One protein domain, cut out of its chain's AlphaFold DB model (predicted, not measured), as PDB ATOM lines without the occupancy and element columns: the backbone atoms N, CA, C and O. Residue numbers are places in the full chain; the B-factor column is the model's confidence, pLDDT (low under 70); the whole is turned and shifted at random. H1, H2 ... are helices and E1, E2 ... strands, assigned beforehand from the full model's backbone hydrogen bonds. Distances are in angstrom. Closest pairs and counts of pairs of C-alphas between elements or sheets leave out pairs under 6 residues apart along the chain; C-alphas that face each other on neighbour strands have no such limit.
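Overview. This is residues 28 to 172 of the 172 residues of an uncharacterized protein of Flavobacterium alvei (UniProt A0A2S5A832). Picture one twisted antiparallel sheet of six long and short strands, E1, E2, E3, E4, E5 and E8, which the small helix H1 only grazes with its residues 46 to 49, and a long unnamed stretch, residues 50 to 68, that follows H1 and leads to E2. The tip between E4 and E5, residues 119 to 124, sticks out at one end, and the small hairpin of E6 and E7 lies at the other. The printed part has 145 residues, in the order E1 H1 E2 E3 E4 E5 E6 E7 E8, and the class is mostly strand. The large sheet runs E1, E2, E3, E4, E5, E8. The whole is only just compact, close to loose, with a radius of gyration of the C-alphas of 17.1 A and spans of 51 by 35 by 24 A.

Arrangement. Start at E1, residues 33 to 41, an edge strand that bends by 106 degrees at residue 38. Beside it find its antiparallel neighbour E2, residues 69 to 79, with N 36 and O 74 2.8 A apart; E2 bends by 92 degrees at residue 72. Between them in the chain is H1, residues 46 to 49, which only grazes the sheet; it is too short for any O i to N i+4 pair, and its one O i to N i+3 pair is not within hydrogen-bond range. E3, residues 84 to 92, forms a hairpin with E2, where N 75 and O 88 are 2.8 A apart. E4, residues 106 to 119, forms a hairpin with E3, where N 87 and O 111 are 2.8 A apart. E5, residues 124 to 136, forms a hairpin with E4, where N 114 and O 128 are 2.8 A apart. E2 to E5 are a meander, each strand the antiparallel neighbour of the one before. Further on, E6, residues 145 to 147, and E7, residues 155 to 158, form a hairpin, with N 146 and O 157 3.0 A apart; E5 and E6 are apart. E8, residues 166 to 171, is the other edge strand, antiparallel to E5, with N 133 and O 169 2.8 A apart.

Along the chain. Find C-alpha 33 at (7.592, -21.526, -35.871); from there E1 runs 17.9 A. E2 covers 25.5 A and E3 27.0 A. E4, the longest strand with 14 residues, runs 40.6 A from C-alpha 106 at (4.234, -41.622, -24.113), and E5 returns over 40.1 A. E8 runs 17.1 A to C-alpha 171 at (17.118, -29.763, -16.059).

Size, cuts and confidence. The two C-alphas farthest apart, those of Asn 120 and Asn 139, are 52.7 A from each other. The printed part has no cut. Look for long links from H1 to E2 and from E3 to E4. Confidence is under 70 at residues 62 to 64, 93 to 104 and 148 to 151.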
ATOM      1  N   PRO A  28       7.665 -25.569 -41.658       95.81
ATOM      2  CA  PRO A  28       7.447 -24.223 -41.139       95.81
ATOM      3  C   PRO A  28       5.940 -23.983 -40.930       95.81
ATOM      4  O   PRO A  28       5.153 -24.161 -41.856       95.81
ATOM      5  N   ILE A  29       5.529 -23.574 -39.722       93.62
ATOM      6  CA  ILE A  29       4.123 -23.242 -39.368       93.62
ATOM      7  C   ILE A  29       3.956 -21.719 -39.177       93.62
ATOM      8  O   ILE A  29       3.071 -21.225 -38.489       93.62
ATOM      9  N   GLY A  30       4.841 -20.928 -39.781       91.50
ATOM     10  CA  GLY A  30       4.834 -19.471 -39.700       91.50
ATOM     11  C   GLY A  30       6.233 -18.903 -39.887       91.50
ATOM     12  O   GLY A  30       7.166 -19.638 -40.201       91.50
ATOM     13  N   SER A  31       6.392 -17.598 -39.664       91.69
ATOM     14  CA  SER A  31       7.700 -16.942 -39.797       91.69
ATOM     15  C   SER A  31       8.692 -17.370 -38.715       91.69
ATOM     16  O   SER A  31       9.890 -17.403 -38.965       91.69
ATOM     17  N   ASN A  32       8.191 -17.710 -37.521       95.69
ATOM     18  CA  ASN A  32       9.010 -17.972 -36.336       95.69
ATOM     19  C   ASN A  32       8.673 -19.323 -35.682       95.69
ATOM     20  O   ASN A  32       8.942 -19.517 -34.496       95.69
ATOM     21  N   SER A  33       8.028 -20.237 -36.410       96.38
ATOM     22  CA  SER A  33       7.592 -21.526 -35.871       96.38
ATOM     23  C   SER A  33       7.891 -22.668 -36.818       96.38
ATOM     24  O   SER A  33       7.684 -22.560 -38.026       96.38
ATOM     25  N   GLU A  34       8.268 -23.804 -36.248       96.38
ATOM     26  CA  GLU A  34       8.472 -25.041 -36.988       96.38
ATOM     27  C   GLU A  34       7.887 -26.240 -36.241       96.38
ATOM     28  O   GLU A  34       7.859 -26.292 -35.010       96.38
ATOM     29  N   LEU A  35       7.436 -27.222 -37.013       96.62
ATOM     30  CA  LEU A  35       7.000 -28.525 -36.545       96.62
ATOM     31  C   LEU A  35       7.921 -29.587 -37.130       96.62
ATOM     32  O   LEU A  35       8.072 -29.692 -38.344       96.62
ATOM     33  N   GLN A  36       8.540 -30.380 -36.271       95.00
ATOM     34  CA  GLN A  36       9.444 -31.446 -36.664       95.00
ATOM     35  C   GLN A  36       8.785 -32.791 -36.391       95.00
ATOM     36  O   GLN A  36       8.394 -33.054 -35.258       95.00
ATOM     37  N   VAL A  37       8.692 -33.654 -37.398       93.94
ATOM     38  CA  VAL A  37       8.044 -34.968 -37.299       93.94
ATOM     39  C   VAL A  37       9.032 -36.056 -37.698       93.94
ATOM     40  O   VAL A  37       9.592 -36.001 -38.796       93.94
ATOM     41  N   GLY A  38       9.235 -37.050 -36.831       91.19
ATOM     42  CA  GLY A  38      10.014 -38.252 -37.137       91.19
ATOM     43  C   GLY A  38      10.857 -38.764 -35.969       91.19
ATOM     44  O   GLY A  38      10.582 -38.460 -34.809       91.19
ATOM     45  N   LYS A  39      11.891 -39.551 -36.286       90.38
ATOM     46  CA  LYS A  39      12.894 -40.034 -35.331       90.38
ATOM     47  C   LYS A  39      13.924 -38.938 -35.091       90.38
ATOM     48  O   LYS A  39      14.684 -38.597 -36.000       90.38
ATOM     49  N   GLN A  40      13.941 -38.385 -33.886       90.62
ATOM     50  CA  GLN A  40      14.760 -37.221 -33.562       90.62
ATOM     51  C   GLN A  40      15.096 -37.150 -32.075       90.62
ATOM     52  O   GLN A  40      14.492 -37.837 -31.250       90.62
ATOM     53  N   LYS A  41      16.067 -36.302 -31.732       90.44
ATOM     54  CA  LYS A  41      16.409 -36.027 -30.336       90.44
ATOM     55  C   LYS A  41      15.256 -35.340 -29.603       90.44
ATOM     56  O   LYS A  41      14.645 -34.423 -30.153       90.44
ATOM     57  N   GLU A  42      14.992 -35.754 -28.367       90.69
ATOM     58  CA  GLU A  42      13.986 -35.102 -27.520       90.69
ATOM     59  C   GLU A  42      14.441 -33.682 -27.123       90.69
ATOM     60  O   GLU A  42      15.641 -33.400 -27.054       90.69
ATOM     61  N   THR A  43      13.513 -32.759 -26.842       88.75
ATOM     62  CA  THR A  43      13.858 -31.361 -26.492       88.75
ATOM     63  C   THR A  43      14.281 -31.188 -25.032       88.75
ATOM     64  O   THR A  43      13.914 -30.221 -24.374       88.75
ATOM     65  N   PHE A  44      15.085 -32.111 -24.513       88.62
ATOM     66  CA  PHE A  44      15.511 -32.165 -23.117       88.62
ATOM     67  C   PHE A  44      17.029 -32.384 -23.022       88.62
ATOM     68  O   PHE A  44      17.615 -32.983 -23.919       88.62
ATOM     69  N   CYS A  45      17.657 -31.894 -21.942       82.50
ATOM     70  CA  CYS A  45      19.111 -31.899 -21.706       82.50
ATOM     71  C   CYS A  45      19.931 -30.989 -22.658       82.50
ATOM     72  O   CYS A  45      19.770 -30.992 -23.879       82.50
ATOM     73  N   TYR A  46      20.801 -30.131 -22.104       79.88
ATOM     74  CA  TYR A  46      21.547 -29.109 -22.860       79.88
ATOM     75  C   TYR A  46      22.502 -29.690 -23.909       79.88
ATOM     76  O   TYR A  46      22.372 -29.364 -25.087       79.88
ATOM     77  N   GLU A  47      23.388 -30.607 -23.528       76.75
ATOM     78  CA  GLU A  47      24.346 -31.201 -24.472       76.75
ATOM     79  C   GLU A  47      23.687 -32.108 -25.521       76.75
ATOM     80  O   GLU A  47      24.260 -32.395 -26.578       76.75
ATOM     81  N   MET A  48      22.467 -32.568 -25.238       79.69
ATOM     82  CA  MET A  48      21.743 -33.482 -26.109       79.69
ATOM     83  C   MET A  48      21.042 -32.766 -27.252       79.69
ATOM     84  O   MET A  48      21.157 -33.221 -28.390       79.69
ATOM     85  N   VAL A  49      20.388 -31.630 -26.990       77.44
ATOM     86  CA  VAL A  49      19.777 -30.825 -28.064       77.44
ATOM     87  C   VAL A  49      20.822 -30.223 -29.008       77.44
ATOM     88  O   VAL A  49      20.501 -29.933 -30.159       77.44
ATOM     89  N   GLY A  50      22.063 -30.062 -28.537       72.75
ATOM     90  CA  GLY A  50      23.199 -29.618 -29.338       72.75
ATOM     91  C   GLY A  50      23.695 -30.672 -30.331       72.75
ATOM     92  O   GLY A  50      23.505 -31.886 -30.167       72.75
ATOM     93  N   ASP A  51      24.353 -30.200 -31.385       75.88
ATOM     94  CA  ASP A  51      25.071 -31.075 -32.308       75.88
ATOM     95  C   ASP A  51      26.340 -31.629 -31.647       75.88
ATOM     96  O   ASP A  51      27.033 -30.912 -30.934       75.88
ATOM     97  N   ALA A  52      26.642 -32.910 -31.880       71.50
ATOM     98  CA  ALA A  52      27.818 -33.560 -31.299       71.50
ATOM     99  C   ALA A  52      29.122 -32.928 -31.785       71.50
ATOM    100  O   ALA A  52      30.033 -32.748 -30.988       71.50
ATOM    101  N   ALA A  53      29.182 -32.551 -33.064       75.75
ATOM    102  CA  ALA A  53      30.388 -32.001 -33.675       75.75
ATOM    103  C   ALA A  53      30.773 -30.609 -33.143       75.75
ATOM    104  O   ALA A  53      31.909 -30.185 -33.320       75.75
ATOM    105  N   ASN A  54      29.839 -29.911 -32.486       80.00
ATOM    106  CA  ASN A  54      30.033 -28.552 -31.977       80.00
ATOM    107  C   ASN A  54      30.195 -28.498 -30.450       80.00
ATOM    108  O   ASN A  54      30.165 -27.412 -29.869       80.00
ATOM    109  N   LEU A  55      30.327 -29.647 -29.782       81.31
ATOM    110  CA  LEU A  55      30.628 -29.685 -28.355       81.31
ATOM    111  C   LEU A  55      32.140 -29.514 -28.133       81.31
ATOM    112  O   LEU A  55      32.933 -30.066 -28.891       81.31
ATOM    113  N   PRO A  56      32.560 -28.769 -27.094       83.06
ATOM    114  CA  PRO A  56      33.981 -28.570 -26.797       83.06
ATOM    115  C   PRO A  56      34.645 -29.823 -26.207       83.06
ATOM    116  O   PRO A  56      35.869 -29.915 -26.160       83.06
ATOM    117  N   HIS A  57      33.840 -30.766 -25.718       83.38
ATOM    118  CA  HIS A  57      34.287 -32.002 -25.093       83.38
ATOM    119  C   HIS A  57      34.297 -33.143 -26.116       83.38
ATOM    120  O   HIS A  57      33.429 -33.204 -26.985       83.38
ATOM    121  N   PHE A  58      35.247 -34.074 -25.976       82.50
ATOM    122  CA  PHE A  58      35.295 -35.289 -26.802       82.50
ATOM    123  C   PHE A  58      34.146 -36.262 -26.504       82.50
ATOM    124  O   PHE A  58      33.761 -37.021 -27.385       82.50
ATOM    125  N   GLU A  59      33.584 -36.207 -25.295       78.31
ATOM    126  CA  GLU A  59      32.438 -37.007 -24.857       78.31
ATOM    127  C   GLU A  59      31.400 -36.125 -24.166       78.31
ATOM    128  O   GLU A  59      31.736 -35.071 -23.618       78.31
ATOM    129  N   ARG A  60      30.135 -36.557 -24.174       78.19
ATOM    130  CA  ARG A  60      29.062 -35.848 -23.465       78.19
ATOM    131  C   ARG A  60      29.046 -36.191 -21.976       78.19
ATOM    132  O   ARG A  60      29.157 -37.355 -21.597       78.19
ATOM    133  N   LEU A  61      28.763 -35.199 -21.139       71.69
ATOM    134  CA  LEU A  61      28.367 -35.377 -19.743       71.69
ATOM    135  C   LEU A  61      26.888 -35.786 -19.696       71.69
ATOM    136  O   LEU A  61      25.999 -35.014 -19.329       71.69
ATOM    137  N   MET A  62      26.597 -37.007 -20.143       67.31
ATOM    138  CA  MET A  62      25.228 -37.503 -20.224       67.31
ATOM    139  C   MET A  62      24.716 -38.018 -18.884       67.31
ATOM    140  O   MET A  62      25.384 -38.761 -18.167       67.31
ATOM    141  N   SER A  63      23.461 -37.673 -18.581       68.19
ATOM    142  CA  SER A  63      22.718 -38.397 -17.560       68.19
ATOM    143  C   SER A  63      22.446 -39.817 -18.071       68.19
ATOM    144  O   SER A  63      21.842 -39.958 -19.139       68.19
ATOM    145  N   PRO A  64      22.795 -40.862 -17.304       66.62
ATOM    146  CA  PRO A  64      22.506 -42.251 -17.661       66.62
ATOM    147  C   PRO A  64      21.001 -42.566 -17.702       66.62
ATOM    148  O   PRO A  64      20.606 -43.668 -18.051       66.62
ATOM    149  N   PHE A  65      20.141 -41.621 -17.320       73.62
ATOM    150  CA  PHE A  65      18.713 -41.838 -17.100       73.62
ATOM    151  C   PHE A  65      17.824 -41.243 -18.202       73.62
ATOM    152  O   PHE A  65      16.605 -41.143 -18.041       73.62
ATOM    153  N   PHE A  66      18.420 -40.830 -19.323       76.00
ATOM    154  CA  PHE A  66      17.737 -40.156 -20.423       76.00
ATOM    155  C   PHE A  66      17.889 -40.931 -21.734       76.00
ATOM    156  O   PHE A  66      18.998 -41.249 -22.158       76.00
ATOM    157  N   ASN A  67      16.768 -41.187 -22.415       73.94
ATOM    158  CA  ASN A  67      16.813 -41.661 -23.792       73.94
ATOM    159  C   ASN A  67      16.948 -40.460 -24.733       73.94
ATOM    160  O   ASN A  67      16.086 -39.588 -24.761       73.94
ATOM    161  N   SER A  68      18.027 -40.440 -25.514       76.44
ATOM    162  CA  SER A  68      18.355 -39.311 -26.377       76.44
ATOM    163  C   SER A  68      17.365 -39.064 -27.501       76.44
ATOM    164  O   SER A  68      17.140 -37.907 -27.860       76.44
ATOM    165  N   ARG A  69      16.832 -40.133 -28.098       84.12
ATOM    166  CA  ARG A  69      16.112 -40.086 -29.370       84.12
ATOM    167  C   ARG A  69      14.858 -40.922 -29.321       84.12
ATOM    168  O   ARG A  69      14.864 -42.053 -28.840       84.12
ATOM    169  N   ASN A  70      13.808 -40.378 -29.912       88.31
ATOM    170  CA  ASN A  70      12.511 -41.018 -29.942       88.31
ATOM    171  C   ASN A  70      11.745 -40.627 -31.217       88.31
ATOM    172  O   ASN A  70      12.115 -39.674 -31.910       88.31
ATOM    173  N   ASN A  71      10.705 -41.387 -31.557       90.62
ATOM    174  CA  ASN A  71       9.821 -41.043 -32.668       90.62
ATOM    175  C   ASN A  71       8.732 -40.111 -32.143       90.62
ATOM    176  O   ASN A  71       8.084 -40.405 -31.141       90.62
ATOM    177  N   GLY A  72       8.537 -38.970 -32.787       91.62
ATOM    178  CA  GLY A  72       7.563 -38.019 -32.286       91.62
ATOM    179  C   GLY A  72       7.487 -36.727 -33.065       91.62
ATOM    180  O   GLY A  72       8.062 -36.573 -34.148       91.62
ATOM    181  N   ILE A  73       6.758 -35.796 -32.468       94.19
ATOM    182  CA  ILE A  73       6.489 -34.474 -33.007       94.19
ATOM    183  C   ILE A  73       7.064 -33.448 -32.041       94.19
ATOM    184  O   ILE A  73       6.839 -33.540 -30.838       94.19
ATOM    185  N   ILE A  74       7.785 -32.464 -32.568       95.69
ATOM    186  CA  ILE A  74       8.299 -31.321 -31.816       95.69
ATOM    187  C   ILE A  74       7.750 -30.052 -32.447       95.69
ATOM    188  O   ILE A  74       7.965 -29.812 -33.630       95.69
ATOM    189  N   TYR A  75       7.113 -29.212 -31.649       96.81
ATOM    190  CA  TYR A  75       6.851 -27.824 -31.988       96.81
ATOM    191  C   TYR A  75       7.956 -26.935 -31.420       96.81
ATOM    192  O   TYR A  75       8.386 -27.103 -30.276       96.81
ATOM    193  N   ARG A  76       8.399 -25.965 -32.213       96.38
ATOM    194  CA  ARG A  76       9.377 -24.953 -31.827       96.38
ATOM    195  C   ARG A  76       8.892 -23.576 -32.230       96.38
ATOM    196  O   ARG A  76       8.359 -23.400 -33.322       96.38
ATOM    197  N   HIS A  77       9.127 -22.615 -31.350       96.75
ATOM    198  CA  HIS A  77       8.833 -21.213 -31.580       96.75
ATOM    199  C   HIS A  77      10.015 -20.347 -31.156       96.75
ATOM    200  O   HIS A  77      10.575 -20.537 -30.072       96.75
ATOM    201  N   PHE A  78      10.362 -19.386 -32.004       96.19
ATOM    202  CA  PHE A  78      11.452 -18.448 -31.789       96.19
ATOM    203  C   PHE A  78      10.887 -17.059 -31.488       96.19
ATOM    204  O   PHE A  78      10.016 -16.542 -32.187       96.19
ATOM    205  N   LEU A  79      11.372 -16.445 -30.414       94.56
ATOM    206  CA  LEU A  79      10.933 -15.142 -29.933       94.56
ATOM    207  C   LEU A  79      12.130 -14.202 -29.810       94.56
ATOM    208  O   LEU A  79      13.284 -14.624 -29.743       94.56
ATOM    209  N   LEU A  80      11.836 -12.900 -29.728       92.81
ATOM    210  CA  LEU A  80      12.837 -11.854 -29.498       92.81
ATOM    211  C   LEU A  80      13.975 -11.865 -30.536       92.81
ATOM    212  O   LEU A  80      15.133 -11.661 -30.175       92.81
ATOM    213  N   LYS A  81      13.641 -12.089 -31.818       90.44
ATOM    214  CA  LYS A  81      14.615 -12.250 -32.917       90.44
ATOM    215  C   LYS A  81      15.619 -13.368 -32.602       90.44
ATOM    216  O   LYS A  81      16.817 -13.124 -32.506       90.44
ATOM    217  N   ASP A  82      15.085 -14.558 -32.343       90.12
ATOM    218  CA  ASP A  82      15.823 -15.794 -32.044       90.12
ATOM    219  C   ASP A  82      16.649 -15.786 -30.747       90.12
ATOM    220  O   ASP A  82      17.447 -16.688 -30.495       90.12
ATOM    221  N   ARG A  83      16.434 -14.802 -29.864       92.94
ATOM    222  CA  ARG A  83      17.084 -14.757 -28.540       92.94
ATOM    223  C   ARG A  83      16.409 -15.633 -27.500       92.94
ATOM    224  O   ARG A  83      16.988 -15.876 -26.442       92.94
ATOM    225  N   MET A  84      15.184 -16.068 -27.765       95.75
ATOM    226  CA  MET A  84      14.451 -16.976 -26.901       95.75
ATOM    227  C   MET A  84      13.790 -18.058 -27.745       95.75
ATOM    228  O   MET A  84      13.207 -17.772 -28.786       95.75
ATOM    229  N   THR A  85      13.862 -19.297 -27.275       95.69
ATOM    230  CA  THR A  85      13.297 -20.456 -27.965       95.69
ATOM    231  C   THR A  85      12.434 -21.227 -26.992       95.69
ATOM    232  O   THR A  85      12.877 -21.575 -25.898       95.69
ATOM    233  N   ILE A  86      11.209 -21.516 -27.412       96.12
ATOM    234  CA  ILE A  86      10.301 -22.424 -26.723       96.12
ATOM    235  C   ILE A  86      10.163 -23.661 -27.595       96.12
ATOM    236  O   ILE A  86      10.019 -23.571 -28.813       96.12
ATOM    237  N   SER A  87      10.215 -24.830 -26.976       96.44
ATOM    238  CA  SER A  87      10.032 -26.096 -27.662       96.44
ATOM    239  C   SER A  87       9.221 -27.053 -26.812       96.44
ATOM    240  O   SER A  87       9.437 -27.140 -25.607       96.44
ATOM    241  N   ALA A  88       8.307 -27.774 -27.443       96.88
ATOM    242  CA  ALA A  88       7.516 -28.818 -26.814       96.88
ATOM    243  C   ALA A  88       7.465 -30.026 -27.745       96.88
ATOM    244  O   ALA A  88       7.373 -29.859 -28.960       96.88
ATOM    245  N   GLY A  89       7.544 -31.228 -27.193       94.88
ATOM    246  CA  GLY A  89       7.553 -32.461 -27.957       94.88
ATOM    247  C   GLY A  89       6.724 -33.551 -27.301       94.88
ATOM    248  O   GLY A  89       6.663 -33.647 -26.078       94.88
ATOM    249  N   VAL A  90       6.098 -34.370 -28.138       94.12
ATOM    250  CA  VAL A  90       5.401 -35.595 -27.741       94.12
ATOM    251  C   VAL A  90       6.010 -36.734 -28.535       94.12
ATOM    252  O   VAL A  90       6.129 -36.652 -29.762       94.12
ATOM    253  N   PHE A  91       6.395 -37.794 -27.838       91.06
ATOM    254  CA  PHE A  91       7.067 -38.940 -28.422       91.06
ATOM    255  C   PHE A  91       6.398 -40.235 -27.997       91.06
ATOM    256  O   PHE A  91       5.956 -40.380 -26.859       91.06
ATOM    257  N   ASN A  92       6.372 -41.187 -28.920       86.44
ATOM    258  CA  ASN A  92       5.876 -42.532 -28.702       86.44
ATOM    259  C   ASN A  92       6.763 -43.503 -29.497       86.44
ATOM    260  O   ASN A  92       7.275 -43.169 -30.562       86.44
ATOM    261  N   GLN A  93       6.972 -44.717 -28.993       69.56
ATOM    262  CA  GLN A  93       7.874 -45.694 -29.612       69.56
ATOM    263  C   GLN A  93       7.376 -46.258 -30.965       69.56
ATOM    264  O   GLN A  93       8.115 -46.987 -31.639       69.56
ATOM    265  N   TRP A  94       6.164 -45.916 -31.409       56.31
ATOM    266  CA  TRP A  94       5.652 -46.228 -32.749       56.31
ATOM    267  C   TRP A  94       6.329 -45.377 -33.849       56.31
ATOM    268  O   TRP A  94       6.575 -44.192 -33.626       56.31
ATOM    269  N   PRO A  95       6.639 -45.911 -35.053       50.31
ATOM    270  CA  PRO A  95       6.372 -47.262 -35.572       50.31
ATOM    271  C   PRO A  95       7.517 -48.274 -35.353       50.31
ATOM    272  O   PRO A  95       7.502 -49.358 -35.931       50.31
ATOM    273  N   GLY A  96       8.550 -47.927 -34.576       50.88
ATOM    274  CA  GLY A  96       9.780 -48.725 -34.465       50.88
ATOM    275  C   GLY A  96       9.634 -50.024 -33.666       50.88
ATOM    276  O   GLY A  96      10.290 -51.016 -33.983       50.88
ATOM    277  N   ASN A  97       8.756 -50.037 -32.664       52.28
ATOM    278  CA  ASN A  97       8.331 -51.254 -31.981       52.28
ATOM    279  C   ASN A  97       7.016 -51.713 -32.610       52.28
ATOM    280  O   ASN A  97       6.139 -50.888 -32.832       52.28
ATOM    281  N   ARG A  98       6.862 -53.015 -32.887       46.72
ATOM    282  CA  ARG A  98       5.660 -53.659 -33.470       46.72
ATOM    283  C   ARG A  98       4.410 -53.589 -32.561       46.72
ATOM    284  O   ARG A  98       3.644 -54.542 -32.485       46.72
ATOM    285  N   LYS A  99       4.253 -52.503 -31.810       48.59
ATOM    286  CA  LYS A  99       3.168 -52.198 -30.883       48.59
ATOM    287  C   LYS A  99       2.237 -51.177 -31.531       48.59
ATOM    288  O   LYS A  99       2.681 -50.388 -32.362       48.59
ATOM    289  N   ASN A 100       0.958 -51.197 -31.175       48.47
ATOM    290  CA  ASN A 100      -0.001 -50.205 -31.654       48.47
ATOM    291  C   ASN A 100       0.295 -48.829 -31.036       48.47
ATOM    292  O   ASN A 100       0.928 -48.745 -29.985       48.47
ATOM    293  N   LEU A 101      -0.211 -47.754 -31.657       49.53
ATOM    294  CA  LEU A 101      -0.056 -46.370 -31.176       49.53
ATOM    295  C   LEU A 101      -0.493 -46.181 -29.704       49.53
ATOM    296  O   LEU A 101      -0.022 -45.260 -29.048       49.53
ATOM    297  N   GLY A 102      -1.391 -47.042 -29.204       50.81
ATOM    298  CA  GLY A 102      -1.953 -46.991 -27.849       50.81
ATOM    299  C   GLY A 102      -1.278 -47.880 -26.796       50.81
ATOM    300  O   GLY A 102      -1.614 -47.748 -25.629       50.81
ATOM    301  N   ASP A 103      -0.333 -48.750 -27.175       59.19
ATOM    302  CA  ASP A 103       0.324 -49.693 -26.242       59.19
ATOM    303  C   ASP A 103       1.738 -49.237 -25.822       59.19
ATOM    304  O   ASP A 103       2.449 -49.939 -25.097       59.19
ATOM    305  N   GLY A 104       2.203 -48.102 -26.353       65.44
ATOM    306  CA  GLY A 104       3.530 -47.548 -26.096       65.44
ATOM    307  C   GLY A 104       3.480 -46.396 -25.100       65.44
ATOM    308  O   GLY A 104       2.679 -45.481 -25.272       65.44
ATOM    309  N   ALA A 105       4.379 -46.416 -24.111       79.31
ATOM    310  CA  ALA A 105       4.557 -45.320 -23.166       79.31
ATOM    311  C   ALA A 105       4.836 -43.995 -23.894       79.31
ATOM    312  O   ALA A 105       5.718 -43.921 -24.764       79.31
ATOM    313  N   THR A 106       4.090 -42.956 -23.529       89.31
ATOM    314  CA  THR A 106       4.234 -41.622 -24.113       89.31
ATOM    315  C   THR A 106       5.199 -40.768 -23.294       89.31
ATOM    316  O   THR A 106       5.126 -40.690 -22.067       89.31
ATOM    317  N   THR A 107       6.096 -40.073 -23.991       92.06
ATOM    318  CA  THR A 107       7.014 -39.096 -23.397       92.06
ATOM    319  C   THR A 107       6.619 -37.695 -23.840       92.06
ATOM    320  O   THR A 107       6.459 -37.439 -25.033       92.06
ATOM    321  N   PHE A 108       6.528 -36.769 -22.892       93.81
ATOM    322  CA  PHE A 108       6.368 -35.344 -23.164       93.81
ATOM    323  C   PHE A 108       7.629 -34.592 -22.747       93.81
ATOM    324  O   PHE A 108       8.163 -34.817 -21.662       93.81
ATOM    325  N   THR A 109       8.092 -33.665 -23.579       94.81
ATOM    326  CA  THR A 109       9.187 -32.757 -23.230       94.81
ATOM    327  C   THR A 109       8.794 -31.321 -23.499       94.81
ATOM    328  O   THR A 109       8.158 -31.015 -24.502       94.81
ATOM    329  N   ALA A 110       9.223 -30.413 -22.635       95.62
ATOM    330  CA  ALA A 110       9.137 -28.987 -22.888       95.62
ATOM    331  C   ALA A 110      10.423 -28.310 -22.441       95.62
ATOM    332  O   ALA A 110      11.036 -28.691 -21.446       95.62
ATOM    333  N   ARG A 111      10.845 -27.300 -23.192       94.94
ATOM    334  CA  ARG A 111      12.066 -26.562 -22.914       94.94
ATOM    335  C   ARG A 111      11.955 -25.130 -23.374       94.94
ATOM    336  O   ARG A 111      11.512 -24.860 -24.491       94.94
ATOM    337  N   ILE A 112      12.442 -24.243 -22.521       95.56
ATOM    338  CA  ILE A 112      12.568 -22.818 -22.779       95.56
ATOM    339  C   ILE A 112      14.042 -22.463 -22.629       95.56
ATOM    340  O   ILE A 112      14.693 -22.866 -21.667       95.56
ATOM    341  N   THR A 113      14.585 -21.730 -23.589       95.69
ATOM    342  CA  THR A 113      15.947 -21.196 -23.526       95.69
ATOM    343  C   THR A 113      15.944 -19.728 -23.883       95.69
ATOM    344  O   THR A 113      15.179 -19.318 -24.751       95.69
ATOM    345  N   GLY A 114      16.836 -18.960 -23.275       95.25
ATOM    346  CA  GLY A 114      16.966 -17.533 -23.517       95.25
ATOM    347  C   GLY A 114      18.411 -17.065 -23.457       95.25
ATOM    348  O   GLY A 114      19.283 -17.729 -22.888       95.25
ATOM    349  N   LEU A 115      18.635 -15.895 -24.045       95.75
ATOM    350  CA  LEU A 115      19.882 -15.145 -23.977       95.75
ATOM    351  C   LEU A 115      19.655 -13.848 -23.180       95.75
ATOM    352  O   LEU A 115      19.537 -12.781 -23.790       95.75
ATOM    353  N   PRO A 116      19.533 -13.909 -21.834       92.38
ATOM    354  CA  PRO A 116      19.258 -12.728 -21.008       92.38
ATOM    355  C   PRO A 116      20.325 -11.635 -21.147       92.38
ATOM    356  O   PRO A 116      20.011 -10.455 -21.020       92.38
ATOM    357  N   LYS A 117      21.571 -12.018 -21.450       94.06
ATOM    358  CA  LYS A 117      22.644 -11.093 -21.816       94.06
ATOM    359  C   LYS A 117      23.058 -11.344 -23.261       94.06
ATOM    360  O   LYS A 117      23.391 -12.475 -23.611       94.06
ATOM    361  N   TRP A 118      23.057 -10.286 -24.068       92.75
ATOM    362  CA  TRP A 118      23.542 -10.288 -25.449       92.75
ATOM    363  C   TRP A 118      24.134  -8.918 -25.786       92.75
ATOM    364  O   TRP A 118      23.408  -7.966 -26.078       92.75
ATOM    365  N   GLU A 119      25.456  -8.824 -25.731       93.25
ATOM    366  CA  GLU A 119      26.229  -7.602 -25.956       93.25
ATOM    367  C   GLU A 119      27.296  -7.840 -27.028       93.25
ATOM    368  O   GLU A 119      27.634  -8.985 -27.347       93.25
ATOM    369  N   ASN A 120      27.846  -6.750 -27.570       93.12
ATOM    370  CA  ASN A 120      28.968  -6.790 -28.513       93.12
ATOM    371  C   ASN A 120      28.718  -7.741 -29.694       93.12
ATOM    372  O   ASN A 120      29.578  -8.555 -30.028       93.12
ATOM    373  N   GLU A 121      27.510  -7.688 -30.265       88.62
ATOM    374  CA  GLU A 121      27.091  -8.543 -31.388       88.62
ATOM    375  C   GLU A 121      27.199 -10.055 -31.095       88.62
ATOM    376  O   GLU A 121      27.388 -10.860 -32.000       88.62
ATOM    377  N   GLY A 122      27.069 -10.455 -29.825       85.56
ATOM    378  CA  GLY A 122      27.125 -11.858 -29.408       85.56
ATOM    379  C   GLY A 122      28.493 -12.321 -28.914       85.56
ATOM    380  O   GLY A 122      28.623 -13.466 -28.496       85.56
ATOM    381  N   LYS A 123      29.511 -11.449 -28.877       91.75
ATOM    382  CA  LYS A 123      30.811 -11.772 -28.249       91.75
ATOM    383  C   LYS A 123      30.706 -11.931 -26.735       91.75
ATOM    384  O   LYS A 123      31.560 -12.550 -26.108       91.75
ATOM    385  N   THR A 124      29.673 -11.350 -26.136       94.50
ATOM    386  CA  THR A 124      29.392 -11.473 -24.710       94.50
ATOM    387  C   THR A 124      27.932 -11.848 -24.549       94.50
ATOM    388  O   THR A 124      27.041 -11.021 -24.743       94.50
ATOM    389  N   PHE A 125      27.683 -13.106 -24.201       94.19
ATOM    390  CA  PHE A 125      26.335 -13.610 -23.997       94.19
ATOM    391  C   PHE A 125      26.246 -14.486 -22.752       94.19
ATOM    392  O   PHE A 125      27.235 -15.048 -22.289       94.19
ATOM    393  N   MET A 126      25.035 -14.595 -22.220       94.44
ATOM    394  CA  MET A 126      24.683 -15.569 -21.195       94.44
ATOM    395  C   MET A 126      23.565 -16.427 -21.762       94.44
ATOM    396  O   MET A 126      22.560 -15.878 -22.201       94.44
ATOM    397  N   HIS A 127      23.740 -17.747 -21.764       93.06
ATOM    398  CA  HIS A 127      22.703 -18.691 -22.163       93.06
ATOM    399  C   HIS A 127      22.096 -19.345 -20.931       93.06
ATOM    400  O   HIS A 127      22.815 -19.856 -20.078       93.06
ATOM    401  N   THR A 128      20.772 -19.328 -20.849       94.12
ATOM    402  CA  THR A 128      20.021 -19.950 -19.758       94.12
ATOM    403  C   THR A 128      18.922 -20.819 -20.335       94.12
ATOM    404  O   THR A 128      18.260 -20.418 -21.297       94.12
ATOM    405  N   GLY A 129      18.692 -21.983 -19.738       93.06
ATOM    406  CA  GLY A 129      17.630 -22.886 -20.140       93.06
ATOM    407  C   GLY A 129      16.922 -23.496 -18.945       93.06
ATOM    408  O   GLY A 129      17.458 -23.566 -17.848       93.06
ATOM    409  N   ILE A 130      15.693 -23.933 -19.177       94.62
ATOM    410  CA  ILE A 130      14.995 -24.865 -18.305       94.62
ATOM    411  C   ILE A 130      14.272 -25.876 -19.182       94.62
ATOM    412  O   ILE A 130      13.664 -25.523 -20.199       94.62
ATOM    413  N   GLY A 131      14.376 -27.143 -18.814       93.44
ATOM    414  CA  GLY A 131      13.711 -28.246 -19.480       93.44
ATOM    415  C   GLY A 131      12.966 -29.107 -18.477       93.44
ATOM    416  O   GLY A 131      13.416 -29.321 -17.351       93.44
ATOM    417  N   VAL A 132      11.826 -29.622 -18.913       94.06
ATOM    418  CA  VAL A 132      11.038 -30.617 -18.202       94.06
ATOM    419  C   VAL A 132      10.741 -31.777 -19.139       94.06
ATOM    420  O   VAL A 132      10.561 -31.604 -20.349       94.06
ATOM    421  N   ARG A 133      10.699 -32.972 -18.571       92.75
ATOM    422  CA  ARG A 133      10.394 -34.207 -19.272       92.75
ATOM    423  C   ARG A 133       9.527 -35.090 -18.393       92.75
ATOM    424  O   ARG A 133       9.856 -35.327 -17.237       92.75
ATOM    425  N   TYR A 134       8.439 -35.568 -18.969       92.88
ATOM    426  CA  TYR A 134       7.530 -36.543 -18.396       92.88
ATOM    427  C   TYR A 134       7.639 -37.832 -19.200       92.88
ATOM    428  O   TYR A 134       7.590 -37.790 -20.430       92.88
ATOM    429  N   VAL A 135       7.773 -38.960 -18.515       90.50
ATOM    430  CA  VAL A 135       7.810 -40.289 -19.125       90.50
ATOM    431  C   VAL A 135       6.745 -41.137 -18.461       90.50
ATOM    432  O   VAL A 135       6.800 -41.351 -17.251       90.50
ATOM    433  N   GLU A 136       5.794 -41.620 -19.245       90.62
ATOM    434  CA  GLU A 136       4.857 -42.641 -18.795       90.62
ATOM    435  C   GLU A 136       5.587 -43.969 -18.555       90.62
ATOM    436  O   GLU A 136       6.522 -44.324 -19.279       90.62
ATOM    437  N   ALA A 137       5.192 -44.705 -17.522       87.25
ATOM    438  CA  ALA A 137       5.763 -46.013 -17.258       87.25
ATOM    439  C   ALA A 137       5.244 -47.054 -18.250       87.25
ATOM    440  O   ALA A 137       4.056 -47.125 -18.558       87.25
ATOM    441  N   GLU A 138       6.131 -47.933 -18.706       82.88
ATOM    442  CA  GLU A 138       5.733 -49.053 -19.549       82.88
ATOM    443  C   GLU A 138       5.288 -50.210 -18.645       82.88
ATOM    444  O   GLU A 138       6.090 -50.767 -17.896       82.88
ATOM    445  N   ASN A 139       3.998 -50.561 -18.691       83.88
ATOM    446  CA  ASN A 139       3.382 -51.579 -17.826       83.88
ATOM    447  C   ASN A 139       3.531 -51.295 -16.315       83.88
ATOM    448  O   ASN A 139       3.725 -52.225 -15.531       83.88
ATOM    449  N   GLY A 140       3.478 -50.022 -15.902       85.38
ATOM    450  CA  GLY A 140       3.603 -49.626 -14.490       85.38
ATOM    451  C   GLY A 140       5.007 -49.817 -13.906       85.38
ATOM    452  O   GLY A 140       5.175 -49.849 -12.686       85.38
ATOM    453  N   VAL A 141       6.015 -49.986 -14.770       87.25
ATOM    454  CA  VAL A 141       7.408 -50.182 -14.371       87.25
ATOM    455  C   VAL A 141       8.311 -49.147 -15.034       87.25
ATOM    456  O   VAL A 141       8.252 -48.906 -16.241       87.25
ATOM    457  N   ILE A 142       9.212 -48.578 -14.237       87.81
ATOM    458  CA  ILE A 142      10.302 -47.714 -14.684       87.81
ATOM    459  C   ILE A 142      11.627 -48.336 -14.256       87.81
ATOM    460  O   ILE A 142      11.796 -48.767 -13.118       87.81
ATOM    461  N   ARG A 143      12.592 -48.371 -15.176       87.56
ATOM    462  CA  ARG A 143      13.970 -48.783 -14.899       87.56
ATOM    463  C   ARG A 143      14.923 -47.816 -15.566       87.56
ATOM    464  O   ARG A 143      14.901 -47.652 -16.785       87.56
ATOM    465  N   LEU A 144      15.782 -47.214 -14.761       85.38
ATOM    466  CA  LEU A 144      16.789 -46.282 -15.221       85.38
ATOM    467  C   LEU A 144      18.138 -46.984 -15.202       85.38
ATOM    468  O   LEU A 144      18.571 -47.511 -14.179       85.38
ATOM    469  N   LYS A 145      18.788 -47.027 -16.361       83.94
ATOM    470  CA  LYS A 145      20.066 -47.706 -16.541       83.94
ATOM    471  C   LYS A 145      20.940 -46.915 -17.494       83.94
ATOM    472  O   LYS A 145      20.446 -46.452 -18.519       83.94
ATOM    473  N   GLY A 146      22.228 -46.851 -17.195       79.12
ATOM    474  CA  GLY A 146      23.214 -46.271 -18.092       79.12
ATOM    475  C   GLY A 146      24.480 -47.094 -18.136       79.12
ATOM    476  O   GLY A 146      24.849 -47.765 -17.171       79.12
ATOM    477  N   LYS A 147      25.130 -47.028 -19.289       75.81
ATOM    478  CA  LYS A 147      26.472 -47.544 -19.503       75.81
ATOM    479  C   LYS A 147      27.424 -46.367 -19.599       75.81
ATOM    480  O   LYS A 147      27.028 -45.281 -20.018       75.81
ATOM    481  N   ASN A 148      28.683 -46.607 -19.267       69.19
ATOM    482  CA  ASN A 148      29.735 -45.774 -19.828       69.19
ATOM    483  C   ASN A 148      29.710 -46.054 -21.338       69.19
ATOM    484  O   ASN A 148      29.525 -47.213 -21.695       69.19
ATOM    485  N   GLU A 149      29.865 -45.055 -22.211       68.56
ATOM    486  CA  GLU A 149      29.756 -45.148 -23.692       68.56
ATOM    487  C   GLU A 149      30.770 -46.128 -24.362       68.56
ATOM    488  O   GLU A 149      31.069 -46.066 -25.549       68.56
ATOM    489  N   SER A 150      31.324 -47.064 -23.591       67.38
ATOM    490  CA  SER A 150      32.062 -48.245 -24.002       67.38
ATOM    491  C   SER A 150      31.132 -49.443 -24.225       67.38
ATOM    492  O   SER A 150      30.540 -49.999 -23.291       67.38
ATOM    493  N   ASN A 151      31.116 -49.918 -25.469       65.44
ATOM    494  CA  ASN A 151      30.363 -51.094 -25.925       65.44
ATOM    495  C   ASN A 151      30.794 -52.418 -25.262       65.44
ATOM    496  O   ASN A 151      30.094 -53.418 -25.360       65.44
ATOM    497  N   VAL A 152      31.939 -52.444 -24.574       71.19
ATOM    498  CA  VAL A 152      32.451 -53.646 -23.889       71.19
ATOM    499  C   VAL A 152      32.228 -53.618 -22.375       71.19
ATOM    500  O   VAL A 152      32.682 -54.522 -21.679       71.19
ATOM    501  N   SER A 153      31.560 -52.584 -21.854       72.44
ATOM    502  CA  SER A 153      31.331 -52.413 -20.417       72.44
ATOM    503  C   SER A 153      29.902 -52.749 -19.981       72.44
ATOM    504  O   SER A 153      28.929 -52.624 -20.742       72.44
ATOM    505  N   ASP A 154      29.788 -53.181 -18.725       78.88
ATOM    506  CA  ASP A 154      28.511 -53.345 -18.038       78.88
ATOM    507  C   ASP A 154      27.863 -51.988 -17.727       78.88
ATOM    508  O   ASP A 154      28.476 -50.924 -17.843       78.88
ATOM    509  N   ASN A 155      26.590 -52.023 -17.322       78.31
ATOM    510  CA  ASN A 155      25.909 -50.823 -16.841       78.31
ATOM    511  C   ASN A 155      26.650 -50.278 -15.613       78.31
ATOM    512  O   ASN A 155      26.800 -50.980 -14.615       78.31
ATOM    513  N   CYS A 156      27.066 -49.013 -15.670       81.12
ATOM    514  CA  CYS A 156      27.655 -48.330 -14.522       81.12
ATOM    515  C   CYS A 156      26.594 -47.969 -13.474       81.12
ATOM    516  O   CYS A 156      26.914 -47.810 -12.297       81.12
ATOM    517  N   VAL A 157      25.328 -47.874 -13.889       86.06
ATOM    518  CA  VAL A 157      24.187 -47.678 -12.998       86.06
ATOM    519  C   VAL A 157      22.961 -48.416 -13.517       86.06
ATOM    520  O   VAL A 157      22.672 -48.418 -14.715       86.06
ATOM    521  N   ASP A 158      22.226 -49.032 -12.596       89.25
ATOM    522  CA  ASP A 158      20.961 -49.699 -12.867       89.25
ATOM    523  C   ASP A 158      20.088 -49.657 -11.613       89.25
ATOM    524  O   ASP A 158      20.469 -50.182 -10.568       89.25
ATOM    525  N   THR A 159      18.925 -49.017 -11.698       88.12
ATOM    526  CA  THR A 159      17.994 -48.924 -10.563       88.12
ATOM    527  C   THR A 159      17.231 -50.221 -10.309       88.12
ATOM    528  O   THR A 159      16.524 -50.326  -9.311       88.12
ATOM    529  N   GLY A 160      17.292 -51.188 -11.231       88.38
ATOM    530  CA  GLY A 160      16.324 -52.276 -11.282       88.38
ATOM    531  C   GLY A 160      14.921 -51.780 -11.646       88.38
ATOM    532  O   GLY A 160      14.718 -50.618 -12.013       88.38
ATOM    533  N   ASN A 161      13.949 -52.690 -11.586       91.44
ATOM    534  CA  ASN A 161      12.551 -52.376 -11.868       91.44
ATOM    535  C   ASN A 161      11.924 -51.675 -10.659       91.44
ATOM    536  O   ASN A 161      11.908 -52.228  -9.562       91.44
ATOM    537  N   MET A 162      11.374 -50.488 -10.883       90.69
ATOM    538  CA  MET A 162      10.615 -49.733  -9.895       90.69
ATOM    539  C   MET A 162       9.161 -49.665 -10.344       90.69
ATOM    540  O   MET A 162       8.893 -49.318 -11.495       90.69
ATOM    541  N   ASN A 163       8.230 -49.973  -9.444       93.50
ATOM    542  CA  ASN A 163       6.812 -49.766  -9.711       93.50
ATOM    543  C   ASN A 163       6.516 -48.267  -9.636       93.50
ATOM    544  O   ASN A 163       6.725 -47.645  -8.594       93.50
ATOM    545  N   ALA A 164       6.061 -47.698 -10.741       89.62
ATOM    546  CA  ALA A 164       5.701 -46.296 -10.855       89.62
ATOM    547  C   ALA A 164       4.779 -46.127 -12.058       89.62
ATOM    548  O   ALA A 164       4.926 -46.846 -13.043       89.62
ATOM    549  N   ASP A 165       3.887 -45.146 -12.010       90.31
ATOM    550  CA  ASP A 165       3.035 -44.824 -13.159       90.31
ATOM    551  C   ASP A 165       3.752 -43.895 -14.148       90.31
ATOM    552  O   ASP A 165       3.467 -43.898 -15.344       90.31
ATOM    553  N   HIS A 166       4.690 -43.080 -13.653       91.31
ATOM    554  CA  HIS A 166       5.410 -42.093 -14.449       91.31
ATOM    555  C   HIS A 166       6.692 -41.590 -13.770       91.31
ATOM    556  O   HIS A 166       6.926 -41.806 -12.580       91.31
ATOM    557  N   GLN A 167       7.510 -40.869 -14.537       91.12
ATOM    558  CA  GLN A 167       8.719 -40.186 -14.087       91.12
ATOM    559  C   GLN A 167       8.750 -38.742 -14.586       91.12
ATOM    560  O   GLN A 167       8.519 -38.474 -15.765       91.12
ATOM    561  N   TRP A 168       9.154 -37.835 -13.697       91.88
ATOM    562  CA  TRP A 168       9.496 -36.457 -14.035       91.88
ATOM    563  C   TRP A 168      11.008 -36.242 -14.006       91.88
ATOM    564  O   TRP A 168      11.700 -36.664 -13.081       91.88
ATOM    565  N   ASN A 169      11.522 -35.534 -15.007       90.75
ATOM    566  CA  ASN A 169      12.886 -35.031 -15.037       90.75
ATOM    567  C   ASN A 169      12.872 -33.522 -15.277       90.75
ATOM    568  O   ASN A 169      12.125 -33.024 -16.120       90.75
ATOM    569  N   VAL A 170      13.735 -32.810 -14.560       90.50
ATOM    570  CA  VAL A 170      13.931 -31.364 -14.699       90.50
ATOM    571  C   VAL A 170      15.415 -31.113 -14.919       90.50
ATOM    572  O   VAL A 170      16.249 -31.741 -14.267       90.50
ATOM    573  N   ASN A 171      15.751 -30.221 -15.846       86.56
ATOM    574  CA  ASN A 171      17.118 -29.763 -16.059       86.56
ATOM    575  C   ASN A 171      17.154 -28.240 -16.220       86.56
ATOM    576  O   ASN A 171      16.185 -27.636 -16.683       86.56
ATOM    577  N   MET A 172      18.290 -27.645 -15.874       82.12
ATOM    578  CA  MET A 172      18.620 -26.242 -16.133       82.12
ATOM    579  C   MET A 172      19.880 -26.181 -16.993       82.12
ATOM    580  O   MET A 172      20.701 -27.115 -16.848       82.12
TER     581      MET A 172